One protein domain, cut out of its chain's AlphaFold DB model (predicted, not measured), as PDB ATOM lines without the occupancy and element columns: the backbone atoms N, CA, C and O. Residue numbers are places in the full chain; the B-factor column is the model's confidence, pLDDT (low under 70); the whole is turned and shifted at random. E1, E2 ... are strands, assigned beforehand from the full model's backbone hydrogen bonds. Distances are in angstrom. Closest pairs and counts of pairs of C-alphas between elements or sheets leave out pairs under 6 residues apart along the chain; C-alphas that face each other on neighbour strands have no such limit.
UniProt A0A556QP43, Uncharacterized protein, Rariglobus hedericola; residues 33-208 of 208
ATOM      1  N   MET A  33     -12.265  59.080 -53.904       89.00
ATOM      2  CA  MET A  33     -12.924  58.010 -53.171       89.00
ATOM      3  C   MET A  33     -12.428  57.942 -51.732       89.00
ATOM      4  O   MET A  33     -11.237  57.759 -51.485       89.00
ATOM      5  N   VAL A  34     -13.350  58.059 -50.777       90.62
ATOM      6  CA  VAL A  34     -13.059  57.904 -49.348       90.62
ATOM      7  C   VAL A  34     -13.348  56.465 -48.952       90.62
ATOM      8  O   VAL A  34     -14.492  56.086 -48.739       90.62
ATOM      9  N   LEU A  35     -12.293  55.667 -48.872       89.88
ATOM     10  CA  LEU A  35     -12.368  54.239 -48.558       89.88
ATOM     11  C   LEU A  35     -12.635  54.014 -47.071       89.88
ATOM     12  O   LEU A  35     -13.301  53.066 -46.672       89.88
ATOM     13  N   PHE A  36     -12.090  54.912 -46.256       92.81
ATOM     14  CA  PHE A  36     -12.279  54.931 -44.823       92.81
ATOM     15  C   PHE A  36     -12.165  56.359 -44.295       92.81
ATOM     16  O   PHE A  36     -11.250  57.094 -44.658       92.81
ATOM     17  N   ASP A  37     -13.054  56.718 -43.383       93.69
ATOM     18  CA  ASP A  37     -12.914  57.814 -42.431       93.69
ATOM     19  C   ASP A  37     -13.359  57.285 -41.064       93.69
ATOM     20  O   ASP A  37     -14.193  56.382 -40.983       93.69
ATOM     21  N   LYS A  38     -12.859  57.837 -39.963       94.25
ATOM     22  CA  LYS A  38     -13.297  57.411 -38.626       94.25
ATOM     23  C   LYS A  38     -14.807  57.538 -38.387       94.25
ATOM     24  O   LYS A  38     -15.354  56.838 -37.540       94.25
ATOM     25  N   LYS A  39     -15.509  58.362 -39.173       92.00
ATOM     26  CA  LYS A  39     -16.977  58.464 -39.184       92.00
ATOM     27  C   LYS A  39     -17.669  57.424 -40.073       92.00
ATOM     28  O   LYS A  39     -18.896  57.348 -40.045       92.00
ATOM     29  N   THR A  40     -16.931  56.639 -40.862       89.50
ATOM     30  CA  THR A  40     -17.473  55.552 -41.688       89.50
ATOM     31  C   THR A  40     -18.203  54.555 -40.787       89.50
ATOM     32  O   THR A  40     -17.578  54.030 -39.856       89.50
ATOM     33  N   PRO A  41     -19.484  54.249 -41.055       88.38
ATOM     34  CA  PRO A  41     -20.253  53.289 -40.274       88.38
ATOM     35  C   PRO A  41     -19.563  51.918 -40.172       88.38
ATOM     36  O   PRO A  41     -18.977  51.453 -41.151       88.38
ATOM     37  N   PRO A  42     -19.646  51.219 -39.023       85.81
ATOM     38  CA  PRO A  42     -19.056  49.889 -38.864       85.81
ATOM     39  C   PRO A  42     -19.491  48.878 -39.929       85.81
ATOM     40  O   PRO A  42     -18.659  48.112 -40.394       85.81
ATOM     41  N   ALA A  43     -20.756  48.926 -40.358       87.31
ATOM     42  CA  ALA A  43     -21.311  48.026 -41.370       87.31
ATOM     43  C   ALA A  43     -20.720  48.222 -42.781       87.31
ATOM     44  O   ALA A  43     -20.901  47.363 -43.637       87.31
ATOM     45  N   GLU A  44     -20.024  49.335 -43.031       89.00
ATOM     46  CA  GLU A  44     -19.420  49.644 -44.332       89.00
ATOM     47  C   GLU A  44     -17.968  49.148 -44.450       89.00
ATOM     48  O   GLU A  44     -17.342  49.348 -45.487       89.00
ATOM     49  N   ILE A  45     -17.425  48.491 -43.416       90.44
ATOM     50  CA  ILE A  45     -16.044  47.990 -43.388       90.44
ATOM     51  C   ILE A  45     -16.029  46.507 -43.048       90.44
ATOM     52  O   ILE A  45     -16.717  46.055 -42.136       90.44
ATOM     53  N   THR A  46     -15.181  45.761 -43.743       90.81
ATOM     54  CA  THR A  46     -14.891  44.361 -43.446       90.81
ATOM     55  C   THR A  46     -13.451  44.235 -42.975       90.81
ATOM     56  O   THR A  46     -12.526  44.614 -43.684       90.81
ATOM     57  N   PHE A  47     -13.234  43.720 -41.767       92.00
ATOM     58  CA  PHE A  47     -11.882  43.451 -41.280       92.00
ATOM     59  C   PHE A  47     -11.443  42.048 -41.656       92.00
ATOM     60  O   PHE A  47     -12.225  41.099 -41.599       92.00
ATOM     61  N   PHE A  48     -10.162  41.917 -41.969       89.75
ATOM     62  CA  PHE A  48      -9.507  40.629 -42.074       89.75
ATOM     63  C   PHE A  48      -8.162  40.673 -41.357       89.75
ATOM     64  O   PHE A  48      -7.452  41.683 -41.312       89.75
ATOM     65  N   ASN A  49      -7.819  39.552 -40.743       86.19
ATOM     66  CA  ASN A  49      -6.581  39.393 -40.008       86.19
ATOM     67  C   ASN A  49      -6.011  38.018 -40.337       86.19
ATOM     68  O   ASN A  49      -6.680  37.004 -40.149       86.19
ATOM     69  N   LYS A  50      -4.782  38.005 -40.847       78.69
ATOM     70  CA  LYS A  50      -4.021  36.787 -41.140       78.69
ATOM     71  C   LYS A  50      -2.958  36.516 -40.074       78.69
ATOM     72  O   LYS A  50      -2.357  35.445 -40.073       78.69
ATOM     73  N   GLY A  51      -2.724  37.477 -39.178       81.19
ATOM     74  CA  GLY A  51      -1.766  37.393 -38.085       81.19
ATOM     75  C   GLY A  51      -2.414  37.450 -36.703       81.19
ATOM     76  O   GLY A  51      -3.588  37.145 -36.504       81.19
ATOM     77  N   LYS A  52      -1.617  37.841 -35.708       86.62
ATOM     78  CA  LYS A  52      -2.046  37.917 -34.302       86.62
ATOM     79  C   LYS A  52      -2.767  39.220 -33.947       86.62
ATOM     80  O   LYS A  52      -3.508  39.251 -32.972       86.62
ATOM     81  N   TYR A  53      -2.527  40.284 -34.708       89.69
ATOM     82  CA  TYR A  53      -2.944  41.639 -34.355       89.69
ATOM     83  C   TYR A  53      -4.051  42.117 -35.301       89.69
ATOM     84  O   TYR A  53      -3.727  42.547 -36.409       89.69
ATOM     85  N   PRO A  54      -5.335  42.030 -34.910       91.12
ATOM     86  CA  PRO A  54      -6.431  42.521 -35.732       91.12
ATOM     87  C   PRO A  54      -6.530  44.051 -35.684       91.12
ATOM     88  O   PRO A  54      -6.153  44.682 -34.694       91.12
ATOM     89  N   PHE A  55      -7.104  44.638 -36.734       91.56
ATOM     90  CA  PHE A  55      -7.723  45.954 -36.628       91.56
ATOM     91  C   PHE A  55      -8.952  45.900 -35.719       91.56
ATOM     92  O   PHE A  55      -9.817  45.035 -35.850       91.56
ATOM     93  N   GLU A  56      -9.048  46.893 -34.850       92.81
ATOM     94  CA  GLU A  56     -10.208  47.186 -34.021       92.81
ATOM     95  C   GLU A  56     -10.660  48.623 -34.279       92.81
ATOM     96  O   GLU A  56      -9.917  49.439 -34.831       92.81
ATOM     97  N   ARG A  57     -11.885  48.966 -33.871       93.19
ATOM     98  CA  ARG A  57     -12.315  50.366 -33.863       93.19
ATOM     99  C   ARG A  57     -12.015  51.008 -32.520       93.19
ATOM    100  O   ARG A  57     -12.419  50.504 -31.477       93.19
ATOM    101  N   GLY A  58     -11.342  52.151 -32.574       93.75
ATOM    102  CA  GLY A  58     -11.137  53.021 -31.430       93.75
ATOM    103  C   GLY A  58     -12.435  53.717 -30.997       93.75
ATOM    104  O   GLY A  58     -13.402  53.762 -31.763       93.75
ATOM    105  N   PRO A  59     -12.461  54.315 -29.792       92.50
ATOM    106  CA  PRO A  59     -13.637  55.016 -29.269       92.50
ATOM    107  C   PRO A  59     -14.117  56.189 -30.134       92.50
ATOM    108  O   PRO A  59     -15.296  56.527 -30.105       92.50
ATOM    109  N   ASP A  60     -13.220  56.814 -30.902       93.69
ATOM    110  CA  ASP A  60     -13.536  57.909 -31.828       93.69
ATOM    111  C   ASP A  60     -13.777  57.433 -33.275       93.69
ATOM    112  O   ASP A  60     -13.929  58.254 -34.182       93.69
ATOM    113  N   GLY A  61     -13.809  56.112 -33.483       94.38
ATOM    114  CA  GLY A  61     -14.065  55.457 -34.760       94.38
ATOM    115  C   GLY A  61     -12.829  55.161 -35.614       94.38
ATOM    116  O   GLY A  61     -12.983  54.501 -36.647       94.38
ATOM    117  N   SER A  62     -11.625  55.593 -35.201       95.62
ATOM    118  CA  SER A  62     -10.358  55.285 -35.886       95.62
ATOM    119  C   SER A  62     -10.121  53.775 -35.987       95.62
ATOM    120  O   SER A  62     -10.544  53.036 -35.098       95.62
ATOM    121  N   LEU A  63      -9.378  53.303 -36.990       94.44
ATOM    122  CA  LEU A  63      -8.869  51.928 -36.972       94.44
ATOM    123  C   LEU A  63      -7.620  51.856 -36.102       94.44
ATOM    124  O   LEU A  63      -6.702  52.654 -36.272       94.44
ATOM    125  N   VAL A  64      -7.575  50.894 -35.192       93.88
ATOM    126  CA  VAL A  64      -6.504  50.733 -34.212       93.88
ATOM    127  C   VAL A  64      -5.932  49.329 -34.318       93.88
ATOM    128  O   VAL A  64      -6.680  48.357 -34.335       93.88
ATOM    129  N   VAL A  65      -4.607  49.211 -34.353       91.44
ATOM    130  CA  VAL A  65      -3.911  47.932 -34.147       91.44
ATOM    131  C   VAL A  65      -2.951  48.104 -32.991       91.44
ATOM    132  O   VAL A  65      -2.009  48.899 -33.066       91.44
ATOM    133  N   ARG A  66      -3.170  47.339 -31.924       90.62
ATOM    134  CA  ARG A  66      -2.253  47.274 -30.790       90.62
ATOM    135  C   ARG A  66      -1.245  46.160 -31.014       90.62
ATOM    136  O   ARG A  66      -1.621  44.997 -31.100       90.62
ATOM    137  N   ILE A  67       0.035  46.510 -31.088       85.81
ATOM    138  CA  ILE A  67       1.087  45.551 -31.414       85.81
ATOM    139  C   ILE A  67       2.078  45.468 -30.260       85.81
ATOM    140  O   ILE A  67       2.689  46.461 -29.860       85.81
ATOM    141  N   SER A  68       2.221  44.258 -29.726       85.62
ATOM    142  CA  SER A  68       3.081  43.954 -28.587       85.62
ATOM    143  C   SER A  68       3.889  42.684 -28.848       85.62
ATOM    144  O   SER A  68       3.314  41.603 -28.948       85.62
ATOM    145  N   GLY A  69       5.213  42.795 -28.897       84.31
ATOM    146  CA  GLY A  69       6.122  41.681 -29.179       84.31
ATOM    147  C   GLY A  69       6.751  41.776 -30.567       84.31
ATOM    148  O   GLY A  69       6.922  42.870 -31.101       84.31
ATOM    149  N   ASN A  70       7.141  40.635 -31.138       81.56
ATOM    150  CA  ASN A  70       7.828  40.571 -32.437       81.56
ATOM    151  C   ASN A  70       7.121  39.682 -33.457       81.56
ATOM    152  O   ASN A  70       7.728  39.331 -34.467       81.56
ATOM    153  N   ASP A  71       5.878  39.287 -33.197       84.94
ATOM    154  CA  ASP A  71       5.116  38.474 -34.142       84.94
ATOM    155  C   ASP A  71       4.836  39.251 -35.436       84.94
ATOM    156  O   ASP A  71       4.863  40.486 -35.467       84.94
ATOM    157  N   THR A  72       4.569  38.514 -36.511       85.75
ATOM    158  CA  THR A  72       4.151  39.107 -37.782       85.75
ATOM    159  C   THR A  72       2.821  39.835 -37.607       85.75
ATOM    160  O   THR A  72       1.892  39.333 -36.969       85.75
ATOM    161  N   VAL A  73       2.739  41.021 -38.201       86.56
ATOM    162  CA  VAL A  73       1.500  41.775 -38.374       86.56
ATOM    163  C   VAL A  73       1.066  41.578 -39.818       86.56
ATOM    164  O   VAL A  73       1.860  41.814 -40.724       86.56
ATOM    165  N   ASP A  74      -0.163  41.131 -40.025       90.12
ATOM    166  CA  ASP A  74      -0.801  41.061 -41.339       90.12
ATOM    167  C   ASP A  74      -2.300  41.225 -41.109       90.12
ATOM    168  O   ASP A  74      -3.020  40.275 -40.783       90.12
ATOM    169  N   THR A  75      -2.739  42.477 -41.160       91.69
ATOM    170  CA  THR A  75      -4.136  42.840 -40.964       91.69
ATOM    171  C   THR A  75      -4.535  43.895 -41.971       91.69
ATOM    172  O   THR A  75      -3.736  44.746 -42.367       91.69
ATOM    173  N   GLY A  76      -5.788  43.836 -42.392       93.06
ATOM    174  CA  GLY A  76      -6.340  44.773 -43.337       93.06
ATOM    175  C   GLY A  76      -7.829  44.957 -43.149       93.06
ATOM    176  O   GLY A  76      -8.482  44.347 -42.297       93.06
ATOM    177  N   PHE A  77      -8.348  45.851 -43.965       92.88
ATOM    178  CA  PHE A  77      -9.754  46.129 -44.079       92.88
ATOM    179  C   PHE A  77     -10.119  46.269 -45.556       92.88
ATOM    180  O   PHE A  77      -9.341  46.772 -46.369       92.88
ATOM    181  N   GLY A  78     -11.309  45.808 -45.900       91.69
ATOM    182  CA  GLY A  78     -11.998  46.154 -47.129       91.69
ATOM    183  C   GLY A  78     -13.206  47.022 -46.820       91.69
ATOM    184  O   GLY A  78     -13.543  47.271 -45.659       91.69
ATOM    185  N   TRP A  79     -13.875  47.475 -47.866       88.19
ATOM    186  CA  TRP A  79     -15.175  48.117 -47.744       88.19
ATOM    187  C   TRP A  79     -16.273  47.114 -48.096       88.19
ATOM    188  O   TRP A  79     -16.095  46.240 -48.939       88.19
ATOM    189  N   ALA A  80     -17.407  47.199 -47.409       85.00
ATOM    190  CA  ALA A  80     -18.590  46.440 -47.793       85.00
ATOM    191  C   ALA A  80     -19.239  47.066 -49.038       85.00
ATOM    192  O   ALA A  80     -18.896  48.181 -49.443       85.00
ATOM    193  N   ALA A  81     -20.219  46.370 -49.624       79.31
ATOM    194  CA  ALA A  81     -21.034  46.930 -50.696       79.31
ATOM    195  C   ALA A  81     -21.664  48.256 -50.235       79.31
ATOM    196  O   ALA A  81     -22.523  48.283 -49.353       79.31
ATOM    197  N   ASN A  82     -21.211  49.357 -50.830       75.44
ATOM    198  CA  ASN A  82     -21.609  50.710 -50.478       75.44
ATOM    199  C   ASN A  82     -22.017  51.428 -51.766       75.44
ATOM    200  O   ASN A  82     -21.196  51.523 -52.670       75.44
ATOM    201  N   PRO A  83     -23.237  51.980 -51.881       73.94
ATOM    202  CA  PRO A  83     -23.668  52.665 -53.102       73.94
ATOM    203  C   PRO A  83     -22.806  53.887 -53.465       73.94
ATOM    204  O   PRO A  83     -22.906  54.392 -54.580       73.94
ATOM    205  N   LYS A  84     -21.978  54.382 -52.537       80.44
ATOM    206  CA  LYS A  84     -21.059  55.510 -52.742       80.44
ATOM    207  C   LYS A  84     -19.652  55.089 -53.172       80.44
ATOM    208  O   LYS A  84     -18.874  55.959 -53.550       80.44
ATOM    209  N   LEU A  85     -19.308  53.804 -53.076       81.56
ATOM    210  CA  LEU A  85     -17.983  53.280 -53.405       81.56
ATOM    211  C   LEU A  85     -18.114  52.211 -54.485       81.56
ATOM    212  O   LEU A  85     -19.001  51.361 -54.435       81.56
ATOM    213  N   ALA A  86     -17.209  52.228 -55.459       83.00
ATOM    214  CA  ALA A  86     -17.113  51.115 -56.388       83.00
ATOM    215  C   ALA A  86     -16.759  49.832 -55.604       83.00
ATOM    216  O   ALA A  86     -16.013  49.918 -54.625       83.00
ATOM    217  N   PRO A  87     -17.240  48.642 -56.012       83.75
ATOM    218  CA  PRO A  87     -16.854  47.387 -55.364       83.75
ATOM    219  C   PRO A  87     -15.336  47.202 -55.333       83.75
ATOM    220  O   PRO A  87     -14.788  46.687 -54.373       83.75
ATOM    221  N   SER A  88     -14.644  47.679 -56.363       87.50
ATOM    222  CA  SER A  88     -13.191  47.712 -56.444       87.50
ATOM    223  C   SER A  88     -12.741  48.861 -57.344       87.50
ATOM    224  O   SER A  88     -13.564  49.475 -58.027       87.50
ATOM    225  N   PHE A  89     -11.446  49.170 -57.352       86.31
ATOM    226  CA  PHE A  89     -10.877  50.167 -58.264       86.31
ATOM    227  C   PHE A  89      -9.587  49.680 -58.920       86.31
ATOM    228  O   PHE A  89      -8.901  48.797 -58.393       86.31
ATOM    229  N   SER A  90      -9.227  50.284 -60.057       86.31
ATOM    230  CA  SER A  90      -7.931  50.043 -60.683       86.31
ATOM    231  C   SER A  90      -6.893  51.057 -60.219       86.31
ATOM    232  O   SER A  90      -7.051  52.270 -60.319       86.31
ATOM    233  N   VAL A  91      -5.750  50.552 -59.778       82.44
ATOM    234  CA  VAL A  91      -4.576  51.359 -59.409       82.44
ATOM    235  C   VAL A  91      -4.001  52.173 -60.569       82.44
ATOM    236  O   VAL A  91      -3.225  53.091 -60.332       82.44
ATOM    237  N   THR A  92      -4.329  51.832 -61.819       83.69
ATOM    238  CA  THR A  92      -3.891  52.598 -62.997       83.69
ATOM    239  C   THR A  92      -4.747  53.834 -63.255       83.69
ATOM    240  O   THR A  92      -4.350  54.675 -64.053       83.69
ATOM    241  N   GLU A  93      -5.915  53.932 -62.623       86.75
ATOM    242  CA  GLU A  93      -6.870  55.032 -62.813       86.75
ATOM    243  C   GLU A  93      -6.645  56.182 -61.827       86.75
ATOM    244  O   GLU A  93      -7.282  57.221 -61.960       86.75
ATOM    245  N   HIS A  94      -5.740  56.003 -60.860       88.75
ATOM    246  CA  HIS A  94      -5.548  56.936 -59.756       88.75
ATOM    247  C   HIS A  94      -4.083  57.267 -59.507       88.75
ATOM    248  O   HIS A  94      -3.199  56.424 -59.677       88.75
ATOM    249  N   ALA A  95      -3.812  58.491 -59.051       89.12
ATOM    250  CA  ALA A  95      -2.441  58.945 -58.835       89.12
ATOM    251  C   ALA A  95      -1.843  58.429 -57.519       89.12
ATOM    252  O   ALA A  95      -0.672  58.033 -57.476       89.12
ATOM    253  N   ALA A  96      -2.610  58.456 -56.425       89.00
ATOM    254  CA  ALA A  96      -2.104  58.124 -55.096       89.00
ATOM    255  C   ALA A  96      -3.195  57.677 -54.115       89.00
ATOM    256  O   ALA A  96      -4.390  57.875 -54.330       89.00
ATOM    257  N   VAL A  97      -2.748  57.137 -52.981       89.88
ATOM    258  CA  VAL A  97      -3.552  56.996 -51.761       89.88
ATOM    259  C   VAL A  97      -3.041  57.977 -50.715       89.88
ATOM    260  O   VAL A  97      -1.835  58.091 -50.502       89.88
ATOM    261  N   LEU A  98      -3.958  58.676 -50.055       90.50
ATOM    262  CA  LEU A  98      -3.695  59.416 -48.830       90.50
ATOM    263  C   LEU A  98      -4.108  58.569 -47.632       90.50
ATOM    264  O   LEU A  98      -5.275  58.203 -47.506       90.50
ATOM    265  N   ILE A  99      -3.172  58.307 -46.727       89.25
ATOM    266  CA  ILE A  99      -3.451  57.694 -45.426       89.25
ATOM    267  C   ILE A  99      -3.189  58.713 -44.323       89.25
ATOM    268  O   ILE A  99      -2.087  59.243 -44.212       89.25
ATOM    269  N   THR A 100      -4.203  58.989 -43.506       91.06
ATOM    270  CA  THR A 100      -4.083  59.835 -42.314       91.06
ATOM    271  C   THR A 100      -3.978  58.948 -41.090       91.06
ATOM    272  O   THR A 100      -4.916  58.212 -40.785       91.06
ATOM    273  N   PHE A 101      -2.832  58.976 -40.417       87.69
ATOM    274  CA  PHE A 101      -2.536  58.059 -39.324       87.69
ATOM    275  C   PHE A 101      -1.488  58.624 -38.364       87.69
ATOM    276  O   PHE A 101      -0.798  59.600 -38.665       87.69
ATOM    277  N   ARG A 102      -1.341  57.958 -37.220       86.38
ATOM    278  CA  ARG A 102      -0.205  58.108 -36.306       86.38
ATOM    279  C   ARG A 102       0.262  56.754 -35.792       86.38
ATOM    280  O   ARG A 102      -0.477  55.770 -35.803       86.38
ATOM    281  N   LEU A 103       1.504  56.732 -35.324       82.69
ATOM    282  CA  LEU A 103       2.116  55.589 -34.657       82.69
ATOM    283  C   LEU A 103       2.598  56.011 -33.273       82.69
ATOM    284  O   LEU A 103       3.540  56.800 -33.134       82.69
ATOM    285  N   GLU A 104       1.953  55.456 -32.257       84.69
ATOM    286  CA  GLU A 104       2.254  55.703 -30.849       84.69
ATOM    287  C   GLU A 104       3.125  54.575 -30.290       84.69
ATOM    288  O   GLU A 104       3.032  53.441 -30.746       84.69
ATOM    289  N   GLY A 105       3.956  54.870 -29.290       81.19
ATOM    290  CA  GLY A 105       4.813  53.878 -28.633       81.19
ATOM    291  C   GLY A 105       6.260  53.844 -29.134       81.19
ATOM    292  O   GLY A 105       6.744  54.761 -29.806       81.19
ATOM    293  N   ALA A 106       6.990  52.806 -28.727       76.00
ATOM    294  CA  ALA A 106       8.431  52.691 -28.921       76.00
ATOM    295  C   ALA A 106       8.883  51.229 -29.029       76.00
ATOM    296  O   ALA A 106       8.209  50.294 -28.601       76.00
ATOM    297  N   ASN A 107      10.080  51.034 -29.570       78.00
ATOM    298  CA  ASN A 107      10.765  49.757 -29.498       78.00
ATOM    299  C   ASN A 107      11.588  49.699 -28.205       78.00
ATOM    300  O   ASN A 107      12.223  50.686 -27.817       78.00
ATOM    301  N   ARG A 108      11.574  48.558 -27.523       79.69
ATOM    302  CA  ARG A 108      12.309  48.327 -26.277       79.69
ATOM    303  C   ARG A 108      13.340  47.240 -26.495       79.69
ATOM    304  O   ARG A 108      12.982  46.092 -26.726       79.69
ATOM    305  N   SER A 109      14.613  47.594 -26.379       82.69
ATOM    306  CA  SER A 109      15.711  46.637 -26.447       82.69
ATOM    307  C   SER A 109      16.304  46.406 -25.060       82.69
ATOM    308  O   SER A 109      16.668  47.365 -24.382       82.69
ATOM    309  N   THR A 110      16.418  45.143 -24.658       83.81
ATOM    310  CA  THR A 110      17.071  44.720 -23.416       83.81
ATOM    311  C   THR A 110      18.443  44.159 -23.759       83.81
ATOM    312  O   THR A 110      18.561  43.157 -24.464       83.81
ATOM    313  N   PHE A 111      19.496  44.811 -23.283       82.12
ATOM    314  CA  PHE A 111      20.869  44.369 -23.498       82.12
ATOM    315  C   PHE A 111      21.236  43.210 -22.566       82.12
ATOM    316  O   PHE A 111      20.601  42.995 -21.536       82.12
ATOM    317  N   GLY A 112      22.303  42.472 -22.897       81.56
ATOM    318  CA  GLY A 112      22.767  41.326 -22.097       81.56
ATOM    319  C   GLY A 112      23.171  41.674 -20.655       81.56
ATOM    320  O   GLY A 112      23.234  40.790 -19.811       81.56
ATOM    321  N   ASN A 113      23.394  42.957 -20.356       86.25
ATOM    322  CA  ASN A 113      23.642  43.480 -19.009       86.25
ATOM    323  C   ASN A 113      22.352  43.886 -18.257       86.25
ATOM    324  O   ASN A 113      22.435  44.511 -17.203       86.25
ATOM    325  N   GLY A 114      21.169  43.601 -18.812       81.94
ATOM    326  CA  GLY A 114      19.867  43.947 -18.235       81.94
ATOM    327  C   GLY A 114      19.420  45.395 -18.459       81.94
ATOM    328  O   GLY A 114      18.304  45.745 -18.079       81.94
ATOM    329  N   GLN A 115      20.235  46.247 -19.091       86.69
ATOM    330  CA  GLN A 115      19.818  47.611 -19.412       86.69
ATOM    331  C   GLN A 115      18.719  47.603 -20.472       86.69
ATOM    332  O   GLN A 115      18.856  46.977 -21.524       86.69
ATOM    333  N   VAL A 116      17.649  48.353 -20.212       82.50
ATOM    334  CA  VAL A 116      16.553  48.557 -21.158       82.50
ATOM    335  C   VAL A 116      16.721  49.916 -21.813       82.50
ATOM    336  O   VAL A 116      16.766  50.947 -21.148       82.50
ATOM    337  N   ASN A 117      16.786  49.917 -23.136       81.50
ATOM    338  CA  ASN A 117      16.781  51.121 -23.943       81.50
ATOM    339  C   ASN A 117      15.474  51.180 -24.725       81.50
ATOM    340  O   ASN A 117      15.140  50.262 -25.475       81.50
ATOM    341  N   SER A 118      14.734  52.266 -24.536       79.56
ATOM    342  CA  SER A 118      13.523  52.531 -25.294       79.56
ATOM    343  C   SER A 118      13.835  53.583 -26.342       79.56
ATOM    344  O   SER A 118      14.184  54.718 -26.023       79.56
ATOM    345  N   ARG A 119      13.731  53.193 -27.610       72.06
ATOM    346  CA  ARG A 119      13.877  54.105 -28.740       72.06
ATOM    347  C   ARG A 119      12.623  54.034 -29.569       72.06
ATOM    348  O   ARG A 119      12.150  52.951 -29.914       72.06
ATOM    349  N   ARG A 120      12.104  55.195 -29.941       67.25
ATOM    350  CA  ARG A 120      11.116  55.256 -31.005       67.25
ATOM    351  C   ARG A 120      11.812  54.774 -32.270       67.25
ATOM    352  O   ARG A 120      12.800  55.366 -32.691       67.25
ATOM    353  N   ALA A 121      11.400  53.621 -32.787       55.66
ATOM    354  CA  ALA A 121      12.026  53.109 -33.987       55.66
ATOM    355  C   ALA A 121      11.634  54.043 -35.140       55.66
ATOM    356  O   ALA A 121      10.477  54.109 -35.547       55.66
ATOM    357  N   ASP A 122      12.612  54.753 -35.692       54.94
ATOM    358  CA  ASP A 122      12.439  55.519 -36.932       54.94
ATOM    359  C   ASP A 122      12.220  54.592 -38.149       54.94
ATOM    360  O   ASP A 122      12.018  55.061 -39.257       54.94
ATOM    361  N   ASN A 123      12.177  53.273 -37.923       53.12
ATOM    362  CA  ASN A 123      11.964  52.224 -38.915       53.12
ATOM    363  C   ASN A 123      10.610  51.497 -38.741       53.12
ATOM    364  O   ASN A 123      10.498  50.309 -39.030       53.12
ATOM    365  N   LEU A 124       9.583  52.176 -38.206       54.03
ATOM    366  CA  LEU A 124       8.216  51.624 -38.069       54.03
ATOM    367  C   LEU A 124       7.414  51.661 -39.379       54.03
ATOM    368  O   LEU A 124       6.245  51.267 -39.413       54.03
ATOM    369  N   TRP A 125       8.032  52.138 -40.455       62.56
ATOM    370  CA  TRP A 125       7.411  52.285 -41.754       62.56
ATOM    371  C   TRP A 125       7.420  50.947 -42.468       62.56
ATOM    372  O   TRP A 125       8.281  50.642 -43.289       62.56
ATOM    373  N   ASN A 126       6.464  50.120 -42.087       69.38
ATOM    374  CA  ASN A 126       6.275  48.841 -42.731       69.38
ATOM    375  C   ASN A 126       5.385  48.993 -43.953       69.38
ATOM    376  O   ASN A 126       5.056  50.102 -44.375       69.38
ATOM    377  N   ALA A 127       5.088  47.870 -44.582       82.88
ATOM    378  CA  ALA A 127       4.466  47.879 -45.877       82.88
ATOM    379  C   ALA A 127       2.979  48.226 -45.747       82.88
ATOM    380  O   ALA A 127       2.241  47.589 -44.989       82.88
ATOM    381  N   PHE A 128       2.552  49.232 -46.503       88.31
ATOM    382  CA  PHE A 128       1.144  49.447 -46.787       88.31
ATOM    383  C   PHE A 128       0.760  48.564 -47.967       88.31
ATOM    384  O   PHE A 128       1.437  48.555 -48.999       88.31
ATOM    385  N   ILE A 129      -0.288  47.779 -47.777       91.00
ATOM    386  CA  ILE A 129      -0.610  46.643 -48.631       91.00
ATOM    387  C   ILE A 129      -1.918  46.893 -49.364       91.00
ATOM    388  O   ILE A 129      -2.865  47.407 -48.772       91.00
ATOM    389  N   LEU A 130      -1.969  46.489 -50.630       91.94
ATOM    390  CA  LEU A 130      -3.193  46.399 -51.416       91.94
ATOM    391  C   LEU A 130      -3.672  44.948 -51.453       91.94
ATOM    392  O   LEU A 130      -2.877  44.036 -51.708       91.94
ATOM    393  N   TYR A 131      -4.975  44.760 -51.259       92.00
ATOM    394  CA  TYR A 131      -5.639  43.462 -51.338       92.00
ATOM    395  C   TYR A 131      -6.722  43.452 -52.420       92.00
ATOM    396  O   TYR A 131      -7.395  44.463 -52.645       92.00
ATOM    397  N   ASP A 132      -6.899  42.303 -53.073       91.19
ATOM    398  CA  ASP A 132      -8.035  42.055 -53.967       91.19
ATOM    399  C   ASP A 132      -9.305  41.637 -53.198       91.19
ATOM    400  O   ASP A 132      -9.322  41.559 -51.966       91.19
ATOM    401  N   GLU A 133     -10.383  41.361 -53.934       88.88
ATOM    402  CA  GLU A 133     -11.677  40.904 -53.399       88.88
ATOM    403  C   GLU A 133     -11.597  39.584 -52.609       88.88
ATOM    404  O   GLU A 133     -12.410  39.336 -51.721       88.88
ATOM    405  N   ASN A 134     -10.581  38.760 -52.880       88.06
ATOM    406  CA  ASN A 134     -10.329  37.496 -52.192       88.06
ATOM    407  C   ASN A 134      -9.394  37.675 -50.988       88.06
ATOM    408  O   ASN A 134      -8.898  36.691 -50.433       88.06
ATOM    409  N   GLN A 135      -9.116  38.924 -50.596       88.88
ATOM    410  CA  GLN A 135      -8.159  39.277 -49.549       88.88
ATOM    411  C   GLN A 135      -6.749  38.749 -49.851       88.88
ATOM    412  O   GLN A 135      -5.949  38.519 -48.938       88.88
ATOM    413  N   LYS A 136      -6.403  38.528 -51.124       89.69
ATOM    414  CA  LYS A 136      -5.047  38.165 -51.534       89.69
ATOM    415  C   LYS A 136      -4.200  39.427 -51.613       89.69
ATOM    416  O   LYS A 136      -4.651  40.465 -52.080       89.69
ATOM    417  N   GLU A 137      -2.961  39.322 -51.148       89.88
ATOM    418  CA  GLU A 137      -1.971  40.388 -51.273       89.88
ATOM    419  C   GLU A 137      -1.592  40.569 -52.746       89.88
ATOM    420  O   GLU A 137      -1.181  39.603 -53.397       89.88
ATOM    421  N   VAL A 138      -1.734  41.781 -53.286       90.62
ATOM    422  CA  VAL A 138      -1.462  42.038 -54.715       90.62
ATOM    423  C   VAL A 138      -0.365  43.058 -54.944       90.62
ATOM    424  O   VAL A 138       0.316  43.001 -55.972       90.62
ATOM    425  N   ALA A 139      -0.169  43.972 -53.993       89.69
ATOM    426  CA  ALA A 139       0.922  44.924 -54.048       89.69
ATOM    427  C   ALA A 139       1.290  45.458 -52.670       89.69
ATOM    428  O   ALA A 139       0.459  45.492 -51.762       89.69
ATOM    429  N   ARG A 140       2.513  45.975 -52.557       89.38
ATOM    430  CA  ARG A 140       2.969  46.675 -51.358       89.38
ATOM    431  C   ARG A 140       3.758  47.931 -51.674       89.38
ATOM    432  O   ARG A 140       4.537  47.938 -52.623       89.38
ATOM    433  N   ALA A 141       3.624  48.943 -50.832       86.88
ATOM    434  CA  ALA A 141       4.507  50.100 -50.801       86.88
ATOM    435  C   ALA A 141       5.188  50.158 -49.435       86.88
ATOM    436  O   ALA A 141       4.528  50.029 -48.401       86.88
ATOM    437  N   GLY A 142       6.508  50.347 -49.419       81.31
ATOM    438  CA  GLY A 142       7.191  50.705 -48.187       81.31
ATOM    439  C   GLY A 142       6.660  52.058 -47.757       81.31
ATOM    440  O   GLY A 142       6.725  53.009 -48.533       81.31
ATOM    441  N   LEU A 143       6.116  52.164 -46.538       74.06
ATOM    442  CA  LEU A 143       5.674  53.474 -46.089       74.06
ATOM    443  C   LEU A 143       6.854  54.443 -46.165       74.06
ATOM    444  O   LEU A 143       6.585  55.573 -46.551       74.06
ATOM    445  N   ALA A 144       8.093  53.989 -45.860       66.94
ATOM    446  CA  ALA A 144       9.373  54.729 -45.757       66.94
ATOM    447  C   ALA A 144       9.622  55.720 -46.903       66.94
ATOM    448  O   ALA A 144      10.247  56.765 -46.720       66.94
ATOM    449  N   ASP A 145       9.067  55.407 -48.066       59.91
ATOM    450  CA  ASP A 145       9.219  56.177 -49.290       59.91
ATOM    451  C   ASP A 145       8.286  57.407 -49.346       59.91
ATOM    452  O   ASP A 145       8.457  58.279 -50.196       59.91
ATOM    453  N   GLY A 146       7.299  57.502 -48.444       57.91
ATOM    454  CA  GLY A 146       6.218  58.494 -48.474       57.91
ATOM    455  C   GLY A 146       6.237  59.623 -47.429       57.91
ATOM    456  O   GLY A 146       5.499  60.587 -47.619       57.91
ATOM    457  N   ALA A 147       7.026  59.568 -46.346       62.62
ATOM    458  CA  ALA A 147       7.018  60.579 -45.276       62.62
ATOM    459  C   ALA A 147       8.235  61.510 -45.308       62.62
ATOM    460  O   ALA A 147       9.335  61.125 -45.718       62.62
ATOM    461  N   PRO A 148       8.068  62.743 -44.799       60.88
ATOM    462  CA  PRO A 148       9.154  63.707 -44.728       60.88
ATOM    463  C   PRO A 148      10.338  63.188 -43.897       60.88
ATOM    464  O   PRO A 148      10.225  62.931 -42.700       60.88
ATOM    465  N   GLY A 149      11.504  63.057 -44.534       65.44
ATOM    466  CA  GLY A 149      12.767  62.750 -43.856       65.44
ATOM    467  C   GLY A 149      12.943  61.304 -43.381       65.44
ATOM    468  O   GLY A 149      13.858  61.061 -42.597       65.44
ATOM    469  N   GLY A 150      12.100  60.357 -43.812       63.56
ATOM    470  CA  GLY A 150      12.302  58.929 -43.517       63.56
ATOM    471  C   GLY A 150      12.103  58.531 -42.046       63.56
ATOM    472  O   GLY A 150      12.471  57.427 -41.662       63.56
ATOM    473  N   LYS A 151      11.536  59.417 -41.209       65.69
ATOM    474  CA  LYS A 151      11.214  59.160 -39.795       65.69
ATOM    475  C   LYS A 151       9.732  58.981 -39.493       65.69
ATOM    476  O   LYS A 151       8.870  59.601 -40.105       65.69
ATOM    477  N   THR A 152       9.441  58.146 -38.494       67.69
ATOM    478  CA  THR A 152       8.062  57.877 -38.066       67.69
ATOM    479  C   THR A 152       7.449  59.162 -37.485       67.69
ATOM    480  O   THR A 152       8.012  59.719 -36.542       67.69
ATOM    481  N   PRO A 153       6.300  59.645 -37.970       67.62
ATOM    482  CA  PRO A 153       5.672  60.879 -37.479       67.62
ATOM    483  C   PRO A 153       5.134  60.705 -36.057       67.62
ATOM    484  O   PRO A 153       4.455  59.716 -35.794       67.62
ATOM    485  N   SER A 154       5.466  61.600 -35.117       68.94
ATOM    486  CA  SER A 154       4.984  61.565 -33.711       68.94
ATOM    487  C   SER A 154       3.564  62.082 -33.520       68.94
ATOM    488  O   SER A 154       2.982  61.901 -32.456       68.94
ATOM    489  N   GLU A 155       3.028  62.719 -34.546       80.50
ATOM    490  CA  GLU A 155       1.696  63.298 -34.596       80.50
ATOM    491  C   GLU A 155       0.876  62.632 -35.703       80.50
ATOM    492  O   GLU A 155       1.417  61.888 -36.527       80.50
ATOM    493  N   THR A 156      -0.434  62.887 -35.717       86.69
ATOM    494  CA  THR A 156      -1.265  62.500 -36.858       86.69
ATOM    495  C   THR A 156      -0.807  63.270 -38.087       86.69
ATOM    496  O   THR A 156      -0.815  64.499 -38.092       86.69
ATOM    497  N   ILE A 157      -0.463  62.539 -39.143       84.56
ATOM    498  CA  ILE A 157      -0.117  63.118 -40.437       84.56
ATOM    499  C   ILE A 157      -0.880  62.430 -41.560       84.56
ATOM    500  O   ILE A 157      -1.348  61.303 -41.398       84.56
ATOM    501  N   SER A 158      -0.927  63.077 -42.722       87.19
ATOM    502  CA  SER A 158      -1.396  62.470 -43.967       87.19
ATOM    503  C   SER A 158      -0.210  62.153 -44.876       87.19
ATOM    504  O   SER A 158       0.519  63.055 -45.287       87.19
ATOM    505  N   LEU A 159      -0.020  60.875 -45.205       84.19
ATOM    506  CA  LEU A 159       0.969  60.426 -46.181       84.19
ATOM    507  C   LEU A 159       0.341  60.202 -47.538       84.19
ATOM    508  O   LEU A 159      -0.621  59.447 -47.660       84.19
ATOM    509  N   ARG A 160       0.939  60.821 -48.558       87.06
ATOM    510  CA  ARG A 160       0.634  60.559 -49.960       87.06
ATOM    511  C   ARG A 160       1.543  59.453 -50.469       87.06
ATOM    512  O   ARG A 160       2.746  59.654 -50.581       87.06
ATOM    513  N   ILE A 161       0.953  58.314 -50.802       86.12
ATOM    514  CA  ILE A 161       1.639  57.146 -51.347       86.12
ATOM    515  C   ILE A 161       1.259  57.042 -52.827       86.12
ATOM    516  O   ILE A 161       0.122  56.668 -53.135       86.12
ATOM    517  N   PRO A 162       2.153  57.410 -53.759       87.56
ATOM    518  CA  PRO A 162       1.873  57.296 -55.186       87.56
ATOM    519  C   PRO A 162       1.565  55.849 -55.591       87.56
ATOM    520  O   PRO A 162       2.271  54.929 -55.188       87.56
ATOM    521  N   MET A 163       0.573  55.623 -56.455       87.00
ATOM    522  CA  MET A 163       0.251  54.262 -56.920       87.00
ATOM    523  C   MET A 163       1.444  53.596 -57.632       87.00
ATOM    524  O   MET A 163       1.597  52.377 -57.599       87.00
ATOM    525  N   ILE A 164       2.332  54.397 -58.231       84.88
ATOM    526  CA  ILE A 164       3.543  53.921 -58.912       84.88
ATOM    527  C   ILE A 164       4.587  53.299 -57.971       84.88
ATOM    528  O   ILE A 164       5.398  52.504 -58.439       84.88
ATOM    529  N   VAL A 165       4.580  53.616 -56.667       84.75
ATOM    530  CA  VAL A 165       5.555  53.033 -55.722       84.75
ATOM    531  C   VAL A 165       5.142  51.650 -55.216       84.75
ATOM    532  O   VAL A 165       5.943  50.952 -54.596       84.75
ATOM    533  N   PHE A 166       3.906  51.219 -55.491       86.81
ATOM    534  CA  PHE A 166       3.475  49.874 -55.143       86.81
ATOM    535  C   PHE A 166       4.151  48.842 -56.047       86.81
ATOM    536  O   PHE A 166       4.042  48.866 -57.273       86.81
ATOM    537  N   THR A 167       4.837  47.895 -55.420       87.38
ATOM    538  CA  THR A 167       5.417  46.731 -56.085       87.38
ATOM    539  C   THR A 167       4.345  45.654 -56.205       87.38
ATOM    540  O   THR A 167       3.891  45.141 -55.185       87.38
ATOM    541  N   TYR A 168       3.950  45.319 -57.435       84.62
ATOM    542  CA  TYR A 168       2.942  44.297 -57.745       84.62
ATOM    543  C   TYR A 168       3.597  42.939 -57.986       84.62
ATOM    544  O   TYR A 168       4.646  42.865 -58.628       84.62
ATOM    545  N   TRP A 169       2.953  41.856 -57.550       77.50
ATOM    546  CA  TRP A 169       3.467  40.505 -57.776       77.50
ATOM    547  C   TRP A 169       2.589  39.707 -58.720       77.50
ATOM    548  O   TRP A 169       1.423  39.468 -58.434       77.50
ATOM    549  N   GLY A 170       3.184  39.216 -59.807       62.66
ATOM    550  CA  GLY A 170       2.706  38.018 -60.499       62.66
ATOM    551  C   GLY A 170       1.319  38.079 -61.148       62.66
ATOM    552  O   GLY A 170       0.807  37.020 -61.496       62.66
ATOM    553  N   VAL A 171       0.705  39.253 -61.332       64.00
ATOM    554  CA  VAL A 171      -0.597  39.356 -62.010       64.00
ATOM    555  C   VAL A 171      -0.586  40.474 -63.054       64.00
ATOM    556  O   VAL A 171      -0.348  41.640 -62.737       64.00
ATOM    557  N   ASN A 172      -0.831  40.095 -64.309       67.56
ATOM    558  CA  ASN A 172      -1.124  41.006 -65.410       67.56
ATOM    559  C   ASN A 172      -2.361  40.457 -66.154       67.56
ATOM    560  O   ASN A 172      -2.291  39.317 -66.620       67.56
ATOM    561  N   PRO A 173      -3.483  41.198 -66.250       75.94
ATOM    562  CA  PRO A 173      -3.694  42.562 -65.755       75.94
ATOM    563  C   PRO A 173      -3.637  42.664 -64.226       75.94
ATOM    564  O   PRO A 173      -3.814  41.673 -63.516       75.94
ATOM    565  N   ARG A 174      -3.354  43.870 -63.717       81.50
ATOM    566  CA  ARG A 174      -3.379  44.131 -62.272       81.50
ATOM    567  C   ARG A 174      -4.803  43.881 -61.753       81.50
ATOM    568  O   ARG A 174      -5.742  44.382 -62.373       81.50
ATOM    569  N   PRO A 175      -4.977  43.125 -60.659       84.88
ATOM    570  CA  PRO A 175      -6.296  42.832 -60.128       84.88
ATOM    571  C   PRO A 175      -6.933  44.108 -59.561       84.88
ATOM    572  O   PRO A 175      -6.208  44.988 -59.080       84.88
ATOM    573  N   PRO A 176      -8.271  44.211 -59.589       88.81
ATOM    574  CA  PRO A 176      -8.979  45.278 -58.902       88.81
ATOM    575  C   PRO A 176      -8.710  45.243 -57.394       88.81
ATOM    576  O   PRO A 176      -8.622  44.174 -56.789       88.81
ATOM    577  N   ILE A 177      -8.590  46.420 -56.784       91.75
ATOM    578  CA  ILE A 177      -8.308  46.561 -55.354       91.75
ATOM    579  C   ILE A 177      -9.618  46.666 -54.579       91.75
ATOM    580  O   ILE A 177     -10.462  47.490 -54.926       91.75
ATOM    581  N   HIS A 178      -9.752  45.865 -53.521       92.81
ATOM    582  CA  HIS A 178     -10.905  45.832 -52.607       92.81
ATOM    583  C   HIS A 178     -10.492  46.060 -51.138       92.81
ATOM    584  O   HIS A 178     -11.322  46.125 -50.231       92.81
ATOM    585  N   GLY A 179      -9.198  46.172 -50.846       92.44
ATOM    586  CA  GLY A 179      -8.768  46.360 -49.471       92.44
ATOM    587  C   GLY A 179      -7.386  46.947 -49.327       92.44
ATOM    588  O   GLY A 179      -6.568  46.944 -50.249       92.44
ATOM    589  N   PHE A 180      -7.146  47.425 -48.117       92.44
ATOM    590  CA  PHE A 180      -5.876  47.951 -47.667       92.44
ATOM    591  C   PHE A 180      -5.469  47.280 -46.377       92.44
ATOM    592  O   PHE A 180      -6.308  46.833 -45.600       92.44
ATOM    593  N   GLY A 181      -4.178  47.259 -46.101       91.38
ATOM    594  CA  GLY A 181      -3.728  46.806 -44.803       91.38
ATOM    595  C   GLY A 181      -2.309  47.188 -44.492       91.38
ATOM    596  O   GLY A 181      -1.653  47.955 -45.198       91.38
ATOM    597  N   PHE A 182      -1.873  46.648 -43.372       89.06
ATOM    598  CA  PHE A 182      -0.579  46.900 -42.796       89.06
ATOM    599  C   PHE A 182       0.083  45.561 -42.528       89.06
ATOM    600  O   PHE A 182      -0.432  44.735 -41.769       89.06
ATOM    601  N   GLN A 183       1.241  45.364 -43.148       87.38
ATOM    602  CA  GLN A 183       2.034  44.165 -42.954       87.38
ATOM    603  C   GLN A 183       3.387  44.529 -42.372       87.38
ATOM    604  O   GLN A 183       4.069  45.430 -42.856       87.38
ATOM    605  N   TRP A 184       3.801  43.771 -41.363       82.12
ATOM    606  CA  TRP A 184       5.148  43.791 -40.821       82.12
ATOM    607  C   TRP A 184       5.632  42.361 -40.611       82.12
ATOM    608  O   TRP A 184       5.094  41.623 -39.788       82.12
ATOM    609  N   ASN A 185       6.719  42.006 -41.290       79.25
ATOM    610  CA  ASN A 185       7.487  40.800 -41.004       79.25
ATOM    611  C   ASN A 185       7.967  40.759 -39.542       79.25
ATOM    612  O   ASN A 185       8.779  41.571 -39.078       79.25
ATOM    613  N   GLY A 186       7.450  39.785 -38.801       74.19
ATOM    614  CA  GLY A 186       7.882  39.503 -37.446       74.19
ATOM    615  C   GLY A 186       9.255  38.839 -37.394       74.19
ATOM    616  O   GLY A 186       9.782  38.322 -38.377       74.19
ATOM    617  N   THR A 187       9.830  38.806 -36.202       77.25
ATOM    618  CA  THR A 187      10.906  37.880 -35.845       77.25
ATOM    619  C   THR A 187      10.506  37.248 -34.512       77.25
ATOM    620  O   THR A 187      10.956  37.719 -33.468       77.25
ATOM    621  N   PRO A 188       9.630  36.222 -34.524       67.94
ATOM    622  CA  PRO A 188       8.934  35.729 -33.327       67.94
ATOM    623  C   PRO A 188       9.851  35.294 -32.172       67.94
ATOM    624  O   PRO A 188       9.432  35.275 -31.022       67.94
ATOM    625  N   ASN A 189      11.128  35.024 -32.462       70.56
ATOM    626  CA  ASN A 189      12.128  34.575 -31.490       70.56
ATOM    627  C   ASN A 189      13.162  35.652 -31.109       70.56
ATOM    628  O   ASN A 189      14.174  35.336 -30.486       70.56
ATOM    629  N   ALA A 190      12.959  36.917 -31.487       71.81
ATOM    630  CA  ALA A 190      13.813  38.001 -31.010       71.81
ATOM    631  C   ALA A 190      13.545  38.239 -29.512       71.81
ATOM    632  O   ALA A 190      12.486  38.731 -29.135       71.81
ATOM    633  N   THR A 191      14.493  37.863 -28.653       72.19
ATOM    634  CA  THR A 191      14.337  37.912 -27.185       72.19
ATOM    635  C   THR A 191      14.817  39.220 -26.563       72.19
ATOM    636  O   THR A 191      14.398  39.579 -25.468       72.19
ATOM    637  N   ASN A 192      15.690  39.951 -27.253       76.50
ATOM    638  CA  ASN A 192      16.343  41.159 -26.748       76.50
ATOM    639  C   ASN A 192      15.728  42.459 -27.282       76.50
ATOM    640  O   ASN A 192      16.202  43.540 -26.947       76.50
ATOM    641  N   ASN A 193      14.708  42.373 -28.129       76.44
ATOM    642  CA  ASN A 193      13.999  43.520 -28.671       76.44
ATOM    643  C   ASN A 193      12.514  43.220 -28.607       76.44
ATOM    644  O   ASN A 193      12.128  42.115 -28.942       76.44
ATOM    645  N   THR A 194      11.689  44.153 -28.166       79.50
ATOM    646  CA  THR A 194      10.240  43.985 -28.082       79.50
ATOM    647  C   THR A 194       9.587  45.258 -28.550       79.50
ATOM    648  O   THR A 194       9.940  46.357 -28.120       79.50
ATOM    649  N   ARG A 195       8.627  45.108 -29.450       81.00
ATOM    650  CA  ARG A 195       7.923  46.247 -30.002       81.00
ATOM    651  C   ARG A 195       6.677  46.484 -29.173       81.00
ATOM    652  O   ARG A 195       5.977  45.541 -28.812       81.00
ATOM    653  N   ASP A 196       6.426  47.743 -28.873       82.69
ATOM    654  CA  ASP A 196       5.271  48.168 -28.110       82.69
ATOM    655  C   ASP A 196       4.744  49.447 -28.768       82.69
ATOM    656  O   ASP A 196       5.219  50.550 -28.491       82.69
ATOM    657  N   TYR A 197       3.814  49.287 -29.709       83.25
ATOM    658  CA  TYR A 197       3.244  50.411 -30.443       83.25
ATOM    659  C   TYR A 197       1.772  50.204 -30.784       83.25
ATOM    660  O   TYR A 197       1.226  49.100 -30.689       83.25
ATOM    661  N   THR A 198       1.132  51.303 -31.156       88.19
ATOM    662  CA  THR A 198      -0.255  51.346 -31.602       88.19
ATOM    663  C   THR A 198      -0.296  52.092 -32.929       88.19
ATOM    664  O   THR A 198       0.125  53.248 -33.006       88.19
ATOM    665  N   LEU A 199      -0.769  51.422 -33.981       88.56
ATOM    666  CA  LEU A 199      -1.105  52.059 -35.253       88.56
ATOM    667  C   LEU A 199      -2.532  52.580 -35.161       88.56
ATOM    668  O   LEU A 199      -3.431  51.811 -34.833       88.56
ATOM    669  N   ILE A 200      -2.727  53.859 -35.467       91.06
ATOM    670  CA  ILE A 200      -4.043  54.498 -35.467       91.06
ATOM    671  C   ILE A 200      -4.252  55.150 -36.825       91.06
ATOM    672  O   ILE A 200      -3.508  56.063 -37.176       91.06
ATOM    673  N   ILE A 201      -5.247  54.688 -37.578       92.38
ATOM    674  CA  ILE A 201      -5.629  55.228 -38.884       92.38
ATOM    675  C   ILE A 201      -6.943  55.983 -38.715       92.38
ATOM    676  O   ILE A 201      -7.946  55.408 -38.297       92.38
ATOM    677  N   ASP A 202      -6.940  57.260 -39.084       94.62
ATOM    678  CA  ASP A 202      -8.116  58.130 -39.034       94.62
ATOM    679  C   ASP A 202      -8.841  58.178 -40.384       94.62
ATOM    680  O   ASP A 202     -10.058  58.367 -40.420       94.62
ATOM    681  N   ARG A 203      -8.106  58.026 -41.498       94.25
ATOM    682  CA  ARG A 203      -8.672  58.165 -42.847       94.25
ATOM    683  C   ARG A 203      -7.821  57.508 -43.936       94.25
ATOM    684  O   ARG A 203      -6.596  57.589 -43.879       94.25
ATOM    685  N   VAL A 204      -8.459  56.936 -44.959       92.44
ATOM    686  CA  VAL A 204      -7.827  56.447 -46.197       92.44
ATOM    687  C   VAL A 204      -8.629  56.920 -47.413       92.44
ATOM    688  O   VAL A 204      -9.835  56.686 -47.502       92.44
ATOM    689  N   VAL A 205      -7.962  57.597 -48.350       92.00
ATOM    690  CA  VAL A 205      -8.586  58.236 -49.523       92.00
ATOM    691  C   VAL A 205      -7.772  57.957 -50.779       92.00
ATOM    692  O   VAL A 205      -6.550  58.039 -50.748       92.00
ATOM    693  N   VAL A 206      -8.438  57.686 -51.898       90.88
ATOM    694  CA  VAL A 206      -7.817  57.665 -53.229       90.88
ATOM    695  C   VAL A 206      -7.934  59.041 -53.871       90.88
ATOM    696  O   VAL A 206      -9.004  59.661 -53.832       90.88
ATOM    697  N   VAL A 207      -6.832  59.516 -54.451       90.75
ATOM    698  CA  VAL A 207      -6.718  60.863 -55.012       90.75
ATOM    699  C   VAL A 207      -6.033  60.887 -56.375       90.75
ATOM    700  O   VAL A 207      -5.205  60.018 -56.672       90.75
ATOM    701  N   ASP A 208      -6.317  61.953 -57.125       86.75
ATOM    702  CA  ASP A 208      -5.643  62.325 -58.376       86.75
ATOM    703  C   ASP A 208      -4.800  63.601 -58.203       86.75
ATOM    704  O   ASP A 208      -5.295  64.569 -57.572       86.75
TER     705      ASP A 208
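Overview. This is residues 33 to 208 of the 208 residues of an uncharacterized protein of Rariglobus hedericola (UniProt A0A556QP43). Two twisted sheets lie face to face as a sandwich, the larger built round two long, bent strands, E5 and E11, that run side by side; the hairpin of E5 and E6 carries this sheet out to one end of the long axis. The second sheet, E2 - E4 - E10 - E7 - E8, is antiparallel throughout and lies over part of one face of the first, with E6 reaching out beyond it. The printed part has 176 residues, with no named helix and eleven named strands, E1 to E11 in chain order; the class is all strand, though under half of the residues, 81, are in named elements. The whole is compact, with a radius of gyration of the C-alphas of 16.5 A, yet elongated in outline, spanning 58 by 37 by 30 A.

Along the chain. In the larger sheet, E5 is residues 96 to 110, 39.4 A long, from C-alpha 96 at (-2.104, 58.124, -55.096), and E11 is residues 193 to 207, 37.7 A long, ending with C-alpha 207 at (-6.718, 60.863, -55.012). E5 bends by 67 degrees at residue 100, E11 by 65 degrees at residue 202. Beside them are E1, residues 33 to 37, beginning at (-12.924, 58.010, -53.171), E3, residues 63 to 69, 19.8 A, E6, residues 116 to 119, and E9, residues 157 to 162. The second sheet holds E2, residues 45 to 49, E4, residues 73 to 79, 20.2 A, E7, residues 127 to 131, E8, residues 137 to 142, and E10, residues 179 to 184.

Arrangement. E5 and E11 are antiparallel at 174 degrees, with N 98 and O 205 2.8 A apart. On the other side of E5 from E11 lie E9, with N 99 and O 159 at 2.9 A, and E6, with N 109 and O 117 at 2.9 A. On the other side of E11 from E5 lie E1, with N 204 and O 36 at 2.8 A, and E3, with N 65 and O 199 at 2.9 A. In the second sheet E10 has E4 beside it, with N 77 and O 180 at 2.8 A, and E7, with N 129 and O 181 at 2.9 A. The edge strands are E2, with N 46 and O 78 of E4 at 2.9 A, and E8, in a hairpin with E7, with N 128 and O 141 at 2.9 A. In the sandwich, two sheets face to face, the facing parts are 8.9 A apart centre to centre, with strands at 32 degrees.

Size, cuts and confidence. The C-alphas farthest apart, those of Pro 83 and Asn 113, are 59.0 A apart. The printed part has no cut. The links E2 to E3, E4 to E5, E8 to E9 and E9 to E10 are long. The mean pLDDT of the printed part is 83.5; residues 120 to 126, 144 to 154, 170 to 172 and 188 are under 70.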